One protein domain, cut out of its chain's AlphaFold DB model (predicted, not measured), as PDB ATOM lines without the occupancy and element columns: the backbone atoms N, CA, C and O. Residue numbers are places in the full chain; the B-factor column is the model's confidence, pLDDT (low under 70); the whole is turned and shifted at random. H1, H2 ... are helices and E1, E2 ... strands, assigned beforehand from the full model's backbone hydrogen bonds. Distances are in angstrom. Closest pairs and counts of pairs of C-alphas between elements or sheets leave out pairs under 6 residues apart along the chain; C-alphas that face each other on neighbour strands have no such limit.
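Overview. This is residues 76 to 182 of the 182 residues of the protein "Peptidase" of Streptococcus anginosus (UniProt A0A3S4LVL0). There is little regular structure: amid long loops, a small twisted sheet of four short strands has H3 over E4 and H2 packed by E3, with H1 packed on H2. The 107 printed residues have three named helices, then four named strands, mixed, holding only 34 residues. The antiparallel sheet runs E1 E4 E2 E3. It is compact, radius of gyration of the C-alphas 13.0 A, spanning 34 by 33 by 24 A.

Along the chain. H1, residues 87 to 90, begins at C-alpha 87 (31.024, 27.788, -20.112). H2, residues 103 to 113, is 15.3 A long; H3 is residues 133 to 138. E1 is 143 to 145, E2 153 to 155, E3 168 to 170; E4, 178 to 181, ends at C-alpha 181 (52.385, 21.343, -25.988).

Arrangement. H1 and H2 touch, closest C-alphas Ala 89 and Arg 110, 4.5 A. H2 is on the sheet, its closest C-alpha pair with E3 Ala 107 and Val 168, 6.2 A. H3 lies over E4, height over the sheet 7.2 A, closest C-alphas Val 134 and Ala 180, 5.3 A. Within hydrogen-bond range are N 143 and O 181 of E1 and E4, 2.7 A; N 153 and O 180 of E2 and E4, 2.9 A; N 154 and O 169 of the hairpin E2 and E3, 3.2 A. In H2 and H3 every O i to N i+4 pair is within range; H1 is too short for one.

Size, cuts and confidence. The printed part has no cut. Links H1 to H2, H2 to H3 and E2 to E3 are long. Residues 156 to 182 are among those under pLDDT 70.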
ATOM      1  N   GLU A  76      41.234  46.268 -25.921       71.25
ATOM      2  CA  GLU A  76      42.305  46.233 -26.924       71.25
ATOM      3  C   GLU A  76      42.862  44.831 -27.219       71.25
ATOM      4  O   GLU A  76      43.489  44.610 -28.259       71.25
ATOM      5  N   TYR A  77      42.669  43.876 -26.306       56.66
ATOM      6  CA  TYR A  77      43.129  42.499 -26.462       56.66
ATOM      7  C   TYR A  77      41.995  41.529 -26.802       56.66
ATOM      8  O   TYR A  77      42.289  40.376 -27.111       56.66
ATOM      9  N   ARG A  78      40.711  41.941 -26.781       63.94
ATOM     10  CA  ARG A  78      39.575  41.004 -26.988       63.94
ATOM     11  C   ARG A  78      39.590  40.411 -28.378       63.94
ATOM     12  O   ARG A  78      39.468  39.203 -28.530       63.94
ATOM     13  N   SER A  79      39.845  41.252 -29.372       69.06
ATOM     14  CA  SER A  79      39.998  40.834 -30.765       69.06
ATOM     15  C   SER A  79      41.253  39.992 -31.022       69.06
ATOM     16  O   SER A  79      41.354  39.365 -32.070       69.06
ATOM     17  N   LYS A  80      42.207  39.954 -30.080       70.50
ATOM     18  CA  LYS A  80      43.444  39.162 -30.189       70.50
ATOM     19  C   LYS A  80      43.298  37.752 -29.608       70.50
ATOM     20  O   LYS A  80      44.188  36.924 -29.797       70.50
ATOM     21  N   VAL A  81      42.202  37.463 -28.901       67.75
ATOM     22  CA  VAL A  81      41.903  36.131 -28.365       67.75
ATOM     23  C   VAL A  81      40.995  35.399 -29.342       67.75
ATOM     24  O   VAL A  81      39.791  35.612 -29.372       67.75
ATOM     25  N   GLU A  82      41.590  34.509 -30.132       70.88
ATOM     26  CA  GLU A  82      40.882  33.783 -31.195       70.88
ATOM     27  C   GLU A  82      39.768  32.874 -30.669       70.88
ATOM     28  O   GLU A  82      38.687  32.812 -31.241       70.88
ATOM     29  N   ASN A  83      40.019  32.204 -29.545       71.38
ATOM     30  CA  ASN A  83      39.046  31.344 -28.888       71.38
ATOM     31  C   ASN A  83      38.934  31.814 -27.444       71.38
ATOM     32  O   ASN A  83      39.807  31.461 -26.656       71.38
ATOM     33  N   PRO A  84      37.947  32.626 -27.051       70.44
ATOM     34  CA  PRO A  84      37.738  32.933 -25.643       70.44
ATOM     35  C   PRO A  84      37.255  31.684 -24.875       70.44
ATOM     36  O   PRO A  84      36.718  30.750 -25.478       70.44
ATOM     37  N   PRO A  85      37.471  31.610 -23.552       71.56
ATOM     38  CA  PRO A  85      36.870  30.573 -22.713       71.56
ATOM     39  C   PRO A  85      35.342  30.613 -22.783       71.56
ATOM     40  O   PRO A  85      34.758  31.686 -22.627       71.56
ATOM     41  N   THR A  86      34.695  29.461 -22.972       72.38
ATOM     42  CA  THR A  86      33.233  29.343 -22.840       72.38
ATOM     43  C   THR A  86      32.854  28.715 -21.496       72.38
ATOM     44  O   THR A  86      33.709  28.366 -20.676       72.38
ATOM     45  N   GLN A  87      31.554  28.499 -21.279       71.88
ATOM     46  CA  GLN A  87      31.024  27.788 -20.112       71.88
ATOM     47  C   GLN A  87      31.624  26.379 -19.930       71.88
ATOM     48  O   GLN A  87      31.627  25.848 -18.816       71.88
ATOM     49  N   ARG A  88      32.172  25.769 -20.993       74.06
ATOM     50  CA  ARG A  88      32.835  24.460 -20.907       74.06
ATOM     51  C   ARG A  88      34.101  24.498 -20.053       74.06
ATOM     52  O   ARG A  88      34.277  23.606 -19.230       74.06
ATOM     53  N   ALA A  89      34.923  25.546 -20.147       72.81
ATOM     54  CA  ALA A  89      36.083  25.715 -19.261       72.81
ATOM     55  C   ALA A  89      35.687  25.867 -17.780       72.81
ATOM     56  O   ALA A  89      36.493  25.638 -16.879       72.81
ATOM     57  N   MET A  90      34.428  26.229 -17.534       72.44
ATOM     58  CA  MET A  90      33.860  26.493 -16.214       72.44
ATOM     59  C   MET A  90      32.950  25.367 -15.717       72.44
ATOM     60  O   MET A  90      32.233  25.533 -14.733       72.44
ATOM     61  N   THR A  91      32.972  24.222 -16.395       76.62
ATOM     62  CA  THR A  91      32.236  23.017 -16.019       76.62
ATOM     63  C   THR A  91      33.229  21.873 -15.932       76.62
ATOM     64  O   THR A  91      34.017  21.691 -16.861       76.62
ATOM     65  N   THR A  92      33.185  21.091 -14.850       84.19
ATOM     66  CA  THR A  92      34.043  19.908 -14.687       84.19
ATOM     67  C   THR A  92      33.922  18.998 -15.908       84.19
ATOM     68  O   THR A  92      32.853  18.449 -16.172       84.19
ATOM     69  N   GLN A  93      35.016  18.858 -16.657       87.69
ATOM     70  CA  GLN A  93      35.095  17.958 -17.803       87.69
ATOM     71  C   GLN A  93      35.419  16.528 -17.342       87.69
ATOM     72  O   GLN A  93      36.008  16.319 -16.277       87.69
ATOM     73  N   ALA A  94      35.054  15.535 -18.157       92.69
ATOM     74  CA  ALA A  94      35.360  14.134 -17.879       92.69
ATOM     75  C   ALA A  94      36.877  13.909 -17.704       92.69
ATOM     76  O   ALA A  94      37.697  14.564 -18.351       92.69
ATOM     77  N   GLY A  95      37.245  13.008 -16.790       91.62
ATOM     78  CA  GLY A  95      38.640  12.710 -16.451       91.62
ATOM     79  C   GLY A  95      39.332  13.742 -15.547       91.62
ATOM     80  O   GLY A  95      40.484  13.529 -15.177       91.62
ATOM     81  N   SER A  96      38.665  14.838 -15.159       91.19
ATOM     82  CA  SER A  96      39.239  15.821 -14.229       91.19
ATOM     83  C   SER A  96      39.273  15.282 -12.798       91.19
ATOM     84  O   SER A  96      38.235  14.914 -12.248       91.19
ATOM     85  N   GLY A  97      40.457  15.275 -12.181       89.06
ATOM     86  CA  GLY A  97      40.664  14.924 -10.771       89.06
ATOM     87  C   GLY A  97      40.791  16.133  -9.837       89.06
ATOM     88  O   GLY A  97      41.088  15.967  -8.656       89.06
ATOM     89  N   TYR A  98      40.604  17.355 -10.346       82.06
ATOM     90  CA  TYR A  98      40.857  18.591  -9.601       82.06
ATOM     91  C   TYR A  98      39.591  19.170  -8.964       82.06
ATOM     92  O   TYR A  98      38.505  19.129  -9.541       82.06
ATOM     93  N   SER A  99      39.741  19.781  -7.786       79.19
ATOM     94  CA  SER A  99      38.643  20.450  -7.085       79.19
ATOM     95  C   SER A  99      38.158  21.699  -7.828       79.19
ATOM     96  O   SER A  99      38.958  22.511  -8.295       79.19
ATOM     97  N   VAL A 100      36.836  21.878  -7.886       77.31
ATOM     98  CA  VAL A 100      36.182  23.018  -8.546       77.31
ATOM     99  C   VAL A 100      36.717  24.350  -8.011       77.31
ATOM    100  O   VAL A 100      36.901  24.518  -6.808       77.31
ATOM    101  N   GLY A 101      36.957  25.302  -8.915       66.50
ATOM    102  CA  GLY A 101      37.452  26.641  -8.578       66.50
ATOM    103  C   GLY A 101      38.973  26.742  -8.434       66.50
ATOM    104  O   GLY A 101      39.496  27.852  -8.374       66.50
ATOM    105  N   GLN A 102      39.698  25.619  -8.443       70.69
ATOM    106  CA  GLN A 102      41.157  25.638  -8.506       70.69
ATOM    107  C   GLN A 102      41.654  26.018  -9.907       70.69
ATOM    108  O   GLN A 102      41.047  25.708 -10.934       70.69
ATOM    109  N   CYS A 103      42.827  26.639  -9.942       71.31
ATOM    110  CA  CYS A 103      43.583  26.962 -11.151       71.31
ATOM    111  C   CYS A 103      43.787  25.749 -12.087       71.31
ATOM    112  O   CYS A 103      43.586  25.847 -13.296       71.31
ATOM    113  N   THR A 104      44.137  24.590 -11.521       79.06
ATOM    114  CA  THR A 104      44.372  23.329 -12.235       79.06
ATOM    115  C   THR A 104      43.076  22.740 -12.782       79.06
ATOM    116  O   THR A 104      43.063  22.212 -13.892       79.06
ATOM    117  N   TRP A 105      41.964  22.904 -12.060       82.62
ATOM    118  CA  TRP A 105      40.635  22.519 -12.538       82.62
ATOM    119  C   TRP A 105      40.225  23.326 -13.771       82.62
ATOM    120  O   TRP A 105      39.846  22.741 -14.786       82.62
ATOM    121  N   TYR A 106      40.370  24.655 -13.724       79.56
ATOM    122  CA  TYR A 106      40.067  25.514 -14.870       79.56
ATOM    123  C   TYR A 106      40.964  25.189 -16.071       79.56
ATOM    124  O   TYR A 106      40.473  25.000 -17.183       79.56
ATOM    125  N   ALA A 107      42.276  25.070 -15.849       81.06
ATOM    126  CA  ALA A 107      43.225  24.765 -16.910       81.06
ATOM    127  C   ALA A 107      42.938  23.413 -17.577       81.06
ATOM    128  O   ALA A 107      42.997  23.320 -18.800       81.06
ATOM    129  N   TYR A 108      42.554  22.390 -16.805       87.62
ATOM    130  CA  TYR A 108      42.214  21.072 -17.347       87.62
ATOM    131  C   TYR A 108      40.989  21.179 -18.253       87.62
ATOM    132  O   TYR A 108      41.035  20.786 -19.419       87.62
ATOM    133  N   ASN A 109      39.915  21.789 -17.745       85.25
ATOM    134  CA  ASN A 109      38.677  21.952 -18.501       85.25
ATOM    135  C   ASN A 109      38.902  22.765 -19.778       85.25
ATOM    136  O   ASN A 109      38.315  22.470 -20.818       85.25
ATOM    137  N   ARG A 110      39.778  23.770 -19.710       85.12
ATOM    138  CA  ARG A 110      40.121  24.612 -20.848       85.12
ATOM    139  C   ARG A 110      40.950  23.876 -21.903       85.12
ATOM    140  O   ARG A 110      40.715  24.073 -23.090       85.12
ATOM    141  N   LEU A 111      41.881  23.011 -21.504       87.44
ATOM    142  CA  LEU A 111      42.625  22.164 -22.443       87.44
ATOM    143  C   LEU A 111      41.729  21.123 -23.118       87.44
ATOM    144  O   LEU A 111      41.917  20.846 -24.300       87.44
ATOM    145  N   VAL A 112      40.745  20.581 -22.398       90.00
ATOM    146  CA  VAL A 112      39.720  19.706 -22.985       90.00
ATOM    147  C   VAL A 112      38.842  20.480 -23.970       90.00
ATOM    148  O   VAL A 112      38.582  20.009 -25.071       90.00
ATOM    149  N   GLU A 113      38.407  21.690 -23.608       85.88
ATOM    150  CA  GLU A 113      37.616  22.556 -24.488       85.88
ATOM    151  C   GLU A 113      38.359  22.906 -25.784       85.88
ATOM    152  O   GLU A 113      37.760  22.874 -26.856       85.88
ATOM    153  N   LEU A 114      39.656  23.212 -25.691       84.00
ATOM    154  CA  LEU A 114      40.511  23.523 -26.839       84.00
ATOM    155  C   LEU A 114      40.952  22.281 -27.631       84.00
ATOM    156  O   LEU A 114      41.606  22.424 -28.660       84.00
ATOM    157  N   GLY A 115      40.621  21.073 -27.162       88.00
ATOM    158  CA  GLY A 115      41.006  19.818 -27.810       88.00
ATOM    159  C   GLY A 115      42.479  19.441 -27.637       88.00
ATOM    160  O   GLY A 115      42.953  18.535 -28.313       88.00
ATOM    161  N   SER A 116      43.213  20.102 -26.736       87.00
ATOM    162  CA  SER A 116      44.583  19.718 -26.380       87.00
ATOM    163  C   SER A 116      44.617  18.511 -25.448       87.00
ATOM    164  O   SER A 116      45.586  17.778 -25.462       87.00
ATOM    165  N   ILE A 117      43.582  18.277 -24.638       90.06
ATOM    166  CA  ILE A 117      43.402  17.008 -23.917       90.06
ATOM    167  C   ILE A 117      42.203  16.295 -24.536       90.06
ATOM    168  O   ILE A 117      41.065  16.734 -24.379       90.06
ATOM    169  N   THR A 118      42.467  15.198 -25.240       90.94
ATOM    170  CA  THR A 118      41.439  14.358 -25.875       90.94
ATOM    171  C   THR A 118      41.234  13.028 -25.156       90.94
ATOM    172  O   THR A 118      40.144  12.463 -25.220       90.94
ATOM    173  N   ASP A 119      42.244  12.540 -24.429       91.94
ATOM    174  CA  ASP A 119      42.124  11.363 -23.570       91.94
ATOM    175  C   ASP A 119      41.496  11.746 -22.222       91.94
ATOM    176  O   ASP A 119      42.140  12.324 -21.342       91.94
ATOM    177  N   LEU A 120      40.213  11.409 -22.074       93.81
ATOM    178  CA  LEU A 120      39.396  11.701 -20.894       93.81
ATOM    179  C   LEU A 120      39.318  10.517 -19.915       93.81
ATOM    180  O   LEU A 120      38.479  10.528 -19.014       93.81
ATOM    181  N   SER A 121      40.193   9.512 -20.051       93.38
ATOM    182  CA  SER A 121      40.283   8.358 -19.136       93.38
ATOM    183  C   SER A 121      40.678   8.726 -17.700       93.38
ATOM    184  O   SER A 121      40.567   7.905 -16.793       93.38
ATOM    185  N   GLY A 122      41.156   9.955 -17.485       90.38
ATOM    186  CA  GLY A 122      41.696  10.429 -16.211       90.38
ATOM    187  C   GLY A 122      43.222  10.449 -16.156       90.38
ATOM    188  O   GLY A 122      43.789  10.940 -15.181       90.38
ATOM    189  N   VAL A 123      43.915  10.012 -17.215       91.38
ATOM    190  CA  VAL A 123      45.389  10.025 -17.279       91.38
ATOM    191  C   VAL A 123      45.997  11.428 -17.112       91.38
ATOM    192  O   VAL A 123      47.130  11.547 -16.641       91.38
ATOM    193  N   TYR A 124      45.240  12.481 -17.444       91.56
ATOM    194  CA  TYR A 124      45.605  13.893 -17.262       91.56
ATOM    195  C   TYR A 124      44.897  14.572 -16.072       91.56
ATOM    196  O   TYR A 124      45.093  15.762 -15.831       91.56
ATOM    197  N   GLY A 125      44.098  13.828 -15.302       90.56
ATOM    198  CA  GLY A 125      43.350  14.345 -14.154       90.56
ATOM    199  C   GLY A 125      44.197  14.606 -12.906       90.56
ATOM    200  O   GLY A 125      43.716  15.256 -11.983       90.56
ATOM    201  N   TYR A 126      45.445  14.118 -12.879       90.44
ATOM    202  CA  TYR A 126      46.323  14.122 -11.703       90.44
ATOM    203  C   TYR A 126      47.781  14.431 -12.091       90.44
ATOM    204  O   TYR A 126      48.645  13.558 -12.100       90.44
ATOM    205  N   LEU A 127      48.055  15.685 -12.454       88.12
ATOM    206  CA  LEU A 127      49.372  16.177 -12.899       88.12
ATOM    207  C   LEU A 127      50.150  16.914 -11.793       88.12
ATOM    208  O   LEU A 127      51.229  17.440 -12.060       88.12
ATOM    209  N   GLY A 128      49.616  16.953 -10.569       84.12
ATOM    210  CA  GLY A 128      50.179  17.706  -9.445       84.12
ATOM    211  C   GLY A 128      49.673  19.151  -9.376       84.12
ATOM    212  O   GLY A 128      48.603  19.476  -9.904       84.12
ATOM    213  N   ASN A 129      50.434  20.018  -8.703       79.31
ATOM    214  CA  ASN A 129      50.114  21.444  -8.606       79.31
ATOM    215  C   ASN A 129      50.428  22.160  -9.930       79.31
ATOM    216  O   ASN A 129      51.136  21.624 -10.779       79.31
ATOM    217  N   GLY A 130      49.951  23.397 -10.111       71.12
ATOM    218  CA  GLY A 130      50.145  24.143 -11.367       71.12
ATOM    219  C   GLY A 130      51.615  24.294 -11.791       71.12
ATOM    220  O   GLY A 130      51.934  24.219 -12.980       71.12
ATOM    221  N   GLN A 131      52.529  24.415 -10.827       71.50
ATOM    222  CA  GLN A 131      53.978  24.440 -11.066       71.50
ATOM    223  C   GLN A 131      54.559  23.120 -11.619       71.50
ATOM    224  O   GLN A 131      55.592  23.146 -12.285       71.50
ATOM    225  N   ASP A 132      53.893  21.988 -11.376       82.12
ATOM    226  CA  ASP A 132      54.365  20.640 -11.725       82.12
ATOM    227  C   ASP A 132      53.872  20.187 -13.111       82.12
ATOM    228  O   ASP A 132      54.453  19.292 -13.728       82.12
ATOM    229  N   TRP A 133      52.818  20.829 -13.630       86.38
ATOM    230  CA  TRP A 133      52.099  20.405 -14.835       86.38
ATOM    231  C   TRP A 133      52.988  20.184 -16.052       86.38
ATOM    232  O   TRP A 133      52.877  19.143 -16.688       86.38
ATOM    233  N   VAL A 134      53.884  21.116 -16.380       86.56
ATOM    234  CA  VAL A 134      54.759  20.962 -17.553       86.56
ATOM    235  C   VAL A 134      55.662  19.740 -17.425       86.56
ATOM    236  O   VAL A 134      55.818  19.007 -18.396       86.56
ATOM    237  N   GLY A 135      56.209  19.471 -16.237       85.69
ATOM    238  CA  GLY A 135      57.002  18.261 -16.002       85.69
ATOM    239  C   GLY A 135      56.164  16.992 -16.174       85.69
ATOM    240  O   GLY A 135      56.553  16.083 -16.907       85.69
ATOM    241  N   SER A 136      54.979  16.967 -15.564       90.19
ATOM    242  CA  SER A 136      54.041  15.841 -15.636       90.19
ATOM    243  C   SER A 136      53.517  15.577 -17.054       90.19
ATOM    244  O   SER A 136      53.348  14.424 -17.444       90.19
ATOM    245  N   LEU A 137      53.272  16.626 -17.842       90.19
ATOM    246  CA  LEU A 137      52.825  16.526 -19.234       90.19
ATOM    247  C   LEU A 137      53.942  16.018 -20.144       90.19
ATOM    248  O   LEU A 137      53.705  15.139 -20.970       90.19
ATOM    249  N   VAL A 138      55.170  16.510 -19.963       91.19
ATOM    250  CA  VAL A 138      56.339  16.025 -20.716       91.19
ATOM    251  C   VAL A 138      56.592  14.544 -20.436       91.19
ATOM    252  O   VAL A 138      56.820  13.777 -21.368       91.19
ATOM    253  N   ALA A 139      56.445  14.103 -19.183       91.69
ATOM    254  CA  ALA A 139      56.520  12.683 -18.825       91.69
ATOM    255  C   ALA A 139      55.433  11.819 -19.500       91.69
ATOM    256  O   ALA A 139      55.591  10.606 -19.615       91.69
ATOM    257  N   LYS A 140      54.341  12.438 -19.968       90.38
ATOM    258  CA  LYS A 140      53.248  11.804 -20.723       90.38
ATOM    259  C   LYS A 140      53.368  12.002 -22.241       90.38
ATOM    260  O   LYS A 140      52.433  11.685 -22.966       90.38
ATOM    261  N   GLY A 141      54.509  12.499 -22.726       89.56
ATOM    262  CA  GLY A 141      54.819  12.610 -24.154       89.56
ATOM    263  C   GLY A 141      54.595  13.991 -24.770       89.56
ATOM    264  O   GLY A 141      54.802  14.143 -25.971       89.56
ATOM    265  N   TRP A 142      54.215  15.003 -23.983       90.44
ATOM    266  CA  TRP A 142      54.129  16.376 -24.484       90.44
ATOM    267  C   TRP A 142      55.526  16.962 -24.727       90.44
ATOM    268  O   TRP A 142      56.508  16.622 -24.065       90.44
ATOM    269  N   ARG A 143      55.621  17.902 -25.662       89.38
ATOM    270  CA  ARG A 143      56.859  18.587 -26.025       89.38
ATOM    271  C   ARG A 143      57.105  19.786 -25.125       89.38
ATOM    272  O   ARG A 143      56.290  20.707 -25.042       89.38
ATOM    273  N   PHE A 144      58.274  19.804 -24.496       86.19
ATOM    274  CA  PHE A 144      58.759  20.963 -23.759       86.19
ATOM    275  C   PHE A 144      59.129  22.113 -24.709       86.19
ATOM    276  O   PHE A 144      59.697  21.883 -25.777       86.19
ATOM    277  N   SER A 145      58.859  23.355 -24.304       77.69
ATOM    278  CA  SER A 145      59.338  24.557 -24.992       77.69
ATOM    279  C   SER A 145      59.676  25.671 -23.999       77.69
ATOM    280  O   SER A 145      58.998  25.854 -22.985       77.69
ATOM    281  N   THR A 146      60.713  26.445 -24.318       72.19
ATOM    282  CA  THR A 146      61.041  27.727 -23.668       72.19
ATOM    283  C   THR A 146      60.506  28.932 -24.446       72.19
ATOM    284  O   THR A 146      60.551  30.058 -23.954       72.19
ATOM    285  N   VAL A 147      59.978  28.705 -25.651       72.25
ATOM    286  CA  VAL A 147      59.390  29.726 -26.525       72.25
ATOM    287  C   VAL A 147      57.861  29.673 -26.404       72.25
ATOM    288  O   VAL A 147      57.307  28.568 -26.437       72.25
ATOM    289  N   PRO A 148      57.166  30.824 -26.278       64.00
ATOM    290  CA  PRO A 148      55.711  30.859 -26.245       64.00
ATOM    291  C   PRO A 148      55.084  30.205 -27.477       64.00
ATOM    292  O   PRO A 148      55.300  30.646 -28.603       64.00
ATOM    293  N   ILE A 149      54.259  29.187 -27.240       70.50
ATOM    294  CA  ILE A 149      53.465  28.514 -28.270       70.50
ATOM    295  C   ILE A 149      51.989  28.736 -27.947       70.50
ATOM    296  O   ILE A 149      51.544  28.565 -26.809       70.50
ATOM    297  N   LYS A 150      51.217  29.149 -28.953       67.50
ATOM    298  CA  LYS A 150      49.769  29.331 -28.817       67.50
ATOM    299  C   LYS A 150      49.129  28.002 -28.399       67.50
ATOM    300  O   LYS A 150      49.341  26.988 -29.049       67.50
ATOM    301  N   GLY A 151      48.343  28.023 -27.322       67.12
ATOM    302  CA  GLY A 151      47.673  26.829 -26.790       67.12
ATOM    303  C   GLY A 151      48.544  25.934 -25.902       67.12
ATOM    304  O   GLY A 151      48.040  24.940 -25.389       67.12
ATOM    305  N   ALA A 152      49.814  26.282 -25.672       73.69
ATOM    306  CA  ALA A 152      50.661  25.544 -24.744       73.69
ATOM    307  C   ALA A 152      50.270  25.801 -23.284       73.69
ATOM    308  O   ALA A 152      49.882  26.907 -22.898       73.69
ATOM    309  N   VAL A 153      50.441  24.769 -22.464       78.69
ATOM    310  CA  VAL A 153      50.353  24.858 -21.007       78.69
ATOM    311  C   VAL A 153      51.596  25.541 -20.489       78.69
ATOM    312  O   VAL A 153      52.700  25.131 -20.837       78.69
ATOM    313  N   VAL A 154      51.422  26.523 -19.611       74.25
ATOM    314  CA  VAL A 154      52.529  27.188 -18.930       74.25
ATOM    315  C   VAL A 154      52.504  26.859 -17.448       74.25
ATOM    316  O   VAL A 154      51.506  27.129 -16.791       74.25
ATOM    317  N   SER A 155      53.609  26.345 -16.907       73.06
ATOM    318  CA  SER A 155      53.798  26.212 -15.458       73.06
ATOM    319  C   SER A 155      54.631  27.373 -14.936       73.06
ATOM    320  O   SER A 155      55.727  27.646 -15.439       73.06
ATOM    321  N   THR A 156      54.125  28.035 -13.899       62.62
ATOM    322  CA  THR A 156      54.854  29.063 -13.154       62.62
ATOM    323  C   THR A 156      55.241  28.523 -11.782       62.62
ATOM    324  O   THR A 156      54.432  27.904 -11.092       62.62
ATOM    325  N   ALA A 157      56.503  28.720 -11.392       56.09
ATOM    326  CA  ALA A 157      56.940  28.399 -10.039       56.09
ATOM    327  C   ALA A 157      56.258  29.350  -9.046       56.09
ATOM    328  O   ALA A 157      56.142  30.551  -9.310       56.09
ATOM    329  N   GLY A 158      55.830  28.825  -7.897       52.12
ATOM    330  CA  GLY A 158      55.240  29.654  -6.849       52.12
ATOM    331  C   GLY A 158      56.144  30.809  -6.430       52.12
ATOM    332  O   GLY A 158      57.313  30.598  -6.118       52.12
ATOM    333  N   GLY A 159      55.597  32.027  -6.413       42.91
ATOM    334  CA  GLY A 159      56.322  33.241  -6.027       42.91
ATOM    335  C   GLY A 159      57.028  33.965  -7.180       42.91
ATOM    336  O   GLY A 159      57.650  34.999  -6.944       42.91
ATOM    337  N   PHE A 160      56.924  33.479  -8.423       39.91
ATOM    338  CA  PHE A 160      57.452  34.169  -9.605       39.91
ATOM    339  C   PHE A 160      56.450  35.202 -10.163       39.91
ATOM    340  O   PHE A 160      55.281  34.881 -10.345       39.91
ATOM    341  N   ASP A 161      56.880  36.442 -10.439       42.28
ATOM    342  CA  ASP A 161      56.049  37.559 -10.968       42.28
ATOM    343  C   ASP A 161      54.764  37.853 -10.146       42.28
ATOM    344  O   ASP A 161      53.738  38.252 -10.685       42.28
ATOM    345  N   GLY A 162      54.785  37.601  -8.827       43.59
ATOM    346  CA  GLY A 162      53.602  37.735  -7.956       43.59
ATOM    347  C   GLY A 162      52.560  36.616  -8.121       43.59
ATOM    348  O   GLY A 162      51.453  36.704  -7.590       43.59
ATOM    349  N   THR A 163      52.918  35.553  -8.843       40.28
ATOM    350  CA  THR A 163      52.042  34.435  -9.201       40.28
ATOM    351  C   THR A 163      52.055  33.372  -8.097       40.28
ATOM    352  O   THR A 163      53.110  32.931  -7.634       40.28
ATOM    353  N   PHE A 164      50.879  32.940  -7.631       37.59
ATOM    354  CA  PHE A 164      50.776  31.791  -6.721       37.59
ATOM    355  C   PHE A 164      51.211  30.511  -7.451       37.59
ATOM    356  O   PHE A 164      50.958  30.390  -8.647       37.59
ATOM    357  N   ALA A 165      51.768  29.523  -6.733       35.94
ATOM    358  CA  ALA A 165      52.204  28.198  -7.242       35.94
ATOM    359  C   ALA A 165      51.124  27.388  -8.003       35.94
ATOM    360  O   ALA A 165      51.350  26.273  -8.473       35.94
ATOM    361  N   CYS A 166      49.925  27.954  -8.074       33.38
ATOM    362  CA  CYS A 166      48.720  27.434  -8.675       33.38
ATOM    363  C   CYS A 166      48.650  27.726 -10.190       33.38
ATOM    364  O   CYS A 166      48.025  26.980 -10.933       33.38
ATOM    365  N   LEU A 167      49.243  28.805 -10.704       39.97
ATOM    366  CA  LEU A 167      48.795  29.323 -12.001       39.97
ATOM    367  C   LEU A 167      49.383  28.564 -13.200       39.97
ATOM    368  O   LEU A 167      50.553  28.714 -13.561       39.97
ATOM    369  N   VAL A 168      48.505  27.794 -13.844       42.06
ATOM    370  CA  VAL A 168      48.628  27.417 -15.247       42.06
ATOM    371  C   VAL A 168      48.048  28.557 -16.079       42.06
ATOM    372  O   VAL A 168      46.848  28.820 -16.010       42.06
ATOM    373  N   MET A 169      48.885  29.260 -16.843       43.06
ATOM    374  CA  MET A 169      48.410  30.242 -17.824       43.06
ATOM    375  C   MET A 169      48.318  29.591 -19.203       43.06
ATOM    376  O   MET A 169      49.197  28.830 -19.602       43.06
ATOM    377  N   LEU A 170      47.265  29.927 -19.944       42.94
ATOM    378  CA  LEU A 170      47.181  29.699 -21.383       42.94
ATOM    379  C   LEU A 170      47.444  31.038 -22.082       42.94
ATOM    380  O   LEU A 170      46.542  31.862 -22.199       42.94
ATOM    381  N   GLY A 171      48.681  31.238 -22.545       37.38
ATOM    382  CA  GLY A 171      49.058  32.316 -23.469       37.38
ATOM    383  C   GLY A 171      49.939  33.450 -22.913       37.38
ATOM    384  O   GLY A 171      49.634  34.042 -21.884       37.38
ATOM    385  N   LEU A 172      50.975  33.760 -23.716       27.73
ATOM    386  CA  LEU A 172      52.067  34.757 -23.640       27.73
ATOM    387  C   LEU A 172      53.098  34.588 -22.507       27.73
ATOM    388  O   LEU A 172      52.796  34.727 -21.328       27.73
ATOM    389  N   SER A 173      54.350  34.313 -22.908       33.69
ATOM    390  CA  SER A 173      55.464  34.024 -21.997       33.69
ATOM    391  C   SER A 173      56.405  35.191 -21.739       33.69
ATOM    392  O   SER A 173      56.710  35.980 -22.631       33.69
ATOM    393  N   LYS A 174      56.911  35.216 -20.503       35.06
ATOM    394  CA  LYS A 174      58.136  35.897 -20.067       35.06
ATOM    395  C   LYS A 174      59.236  34.844 -19.800       35.06
ATOM    396  O   LYS A 174      58.903  33.684 -19.551       35.06
ATOM    397  N   PRO A 175      60.533  35.218 -19.787       32.47
ATOM    398  CA  PRO A 175      61.695  34.311 -19.903       32.47
ATOM    399  C   PRO A 175      61.902  33.215 -18.831       32.47
ATOM    400  O   PRO A 175      62.869  32.466 -18.920       32.47
ATOM    401  N   LEU A 176      61.020  33.072 -17.839       37.44
ATOM    402  CA  LEU A 176      61.091  32.038 -16.787       37.44
ATOM    403  C   LEU A 176      59.868  31.102 -16.760       37.44
ATOM    404  O   LEU A 176      59.684  30.325 -15.826       37.44
ATOM    405  N   MET A 177      59.047  31.154 -17.807       51.12
ATOM    406  CA  MET A 177      57.894  30.284 -18.002       51.12
ATOM    407  C   MET A 177      58.301  28.988 -18.710       51.12
ATOM    408  O   MET A 177      58.876  29.016 -19.796       51.12
ATOM    409  N   ARG A 178      57.988  27.842 -18.097       51.81
ATOM    410  CA  ARG A 178      58.146  26.521 -18.722       51.81
ATOM    411  C   ARG A 178      56.867  26.180 -19.467       51.81
ATOM    412  O   ARG A 178      55.796  26.437 -18.921       51.81
ATOM    413  N   MET A 179      56.967  25.602 -20.667       59.56
ATOM    414  CA  MET A 179      55.790  25.223 -21.453       59.56
ATOM    415  C   MET A 179      55.779  23.768 -21.900       59.56
ATOM    416  O   MET A 179      56.836  23.197 -22.168       59.56
ATOM    417  N   ALA A 180      54.576  23.214 -22.047       54.53
ATOM    418  CA  ALA A 180      54.315  21.937 -22.701       54.53
ATOM    419  C   ALA A 180      53.215  22.091 -23.765       54.53
ATOM    420  O   ALA A 180      52.210  22.763 -23.527       54.53
ATOM    421  N   HIS A 181      53.386  21.442 -24.917       68.44
ATOM    422  CA  HIS A 181      52.385  21.343 -25.988       68.44
ATOM    423  C   HIS A 181      52.335  19.915 -26.549       68.44
ATOM    424  O   HIS A 181      53.284  19.157 -26.353       68.44
ATOM    425  N   PHE A 182      51.233  19.552 -27.208       64.62
ATOM    426  CA  PHE A 182      51.112  18.282 -27.935       64.62
ATOM    427  C   PHE A 182      52.081  18.218 -29.126       64.62
ATOM    428  O   PHE A 182      52.262  19.265 -29.790       64.62
TER     429      PHE A 182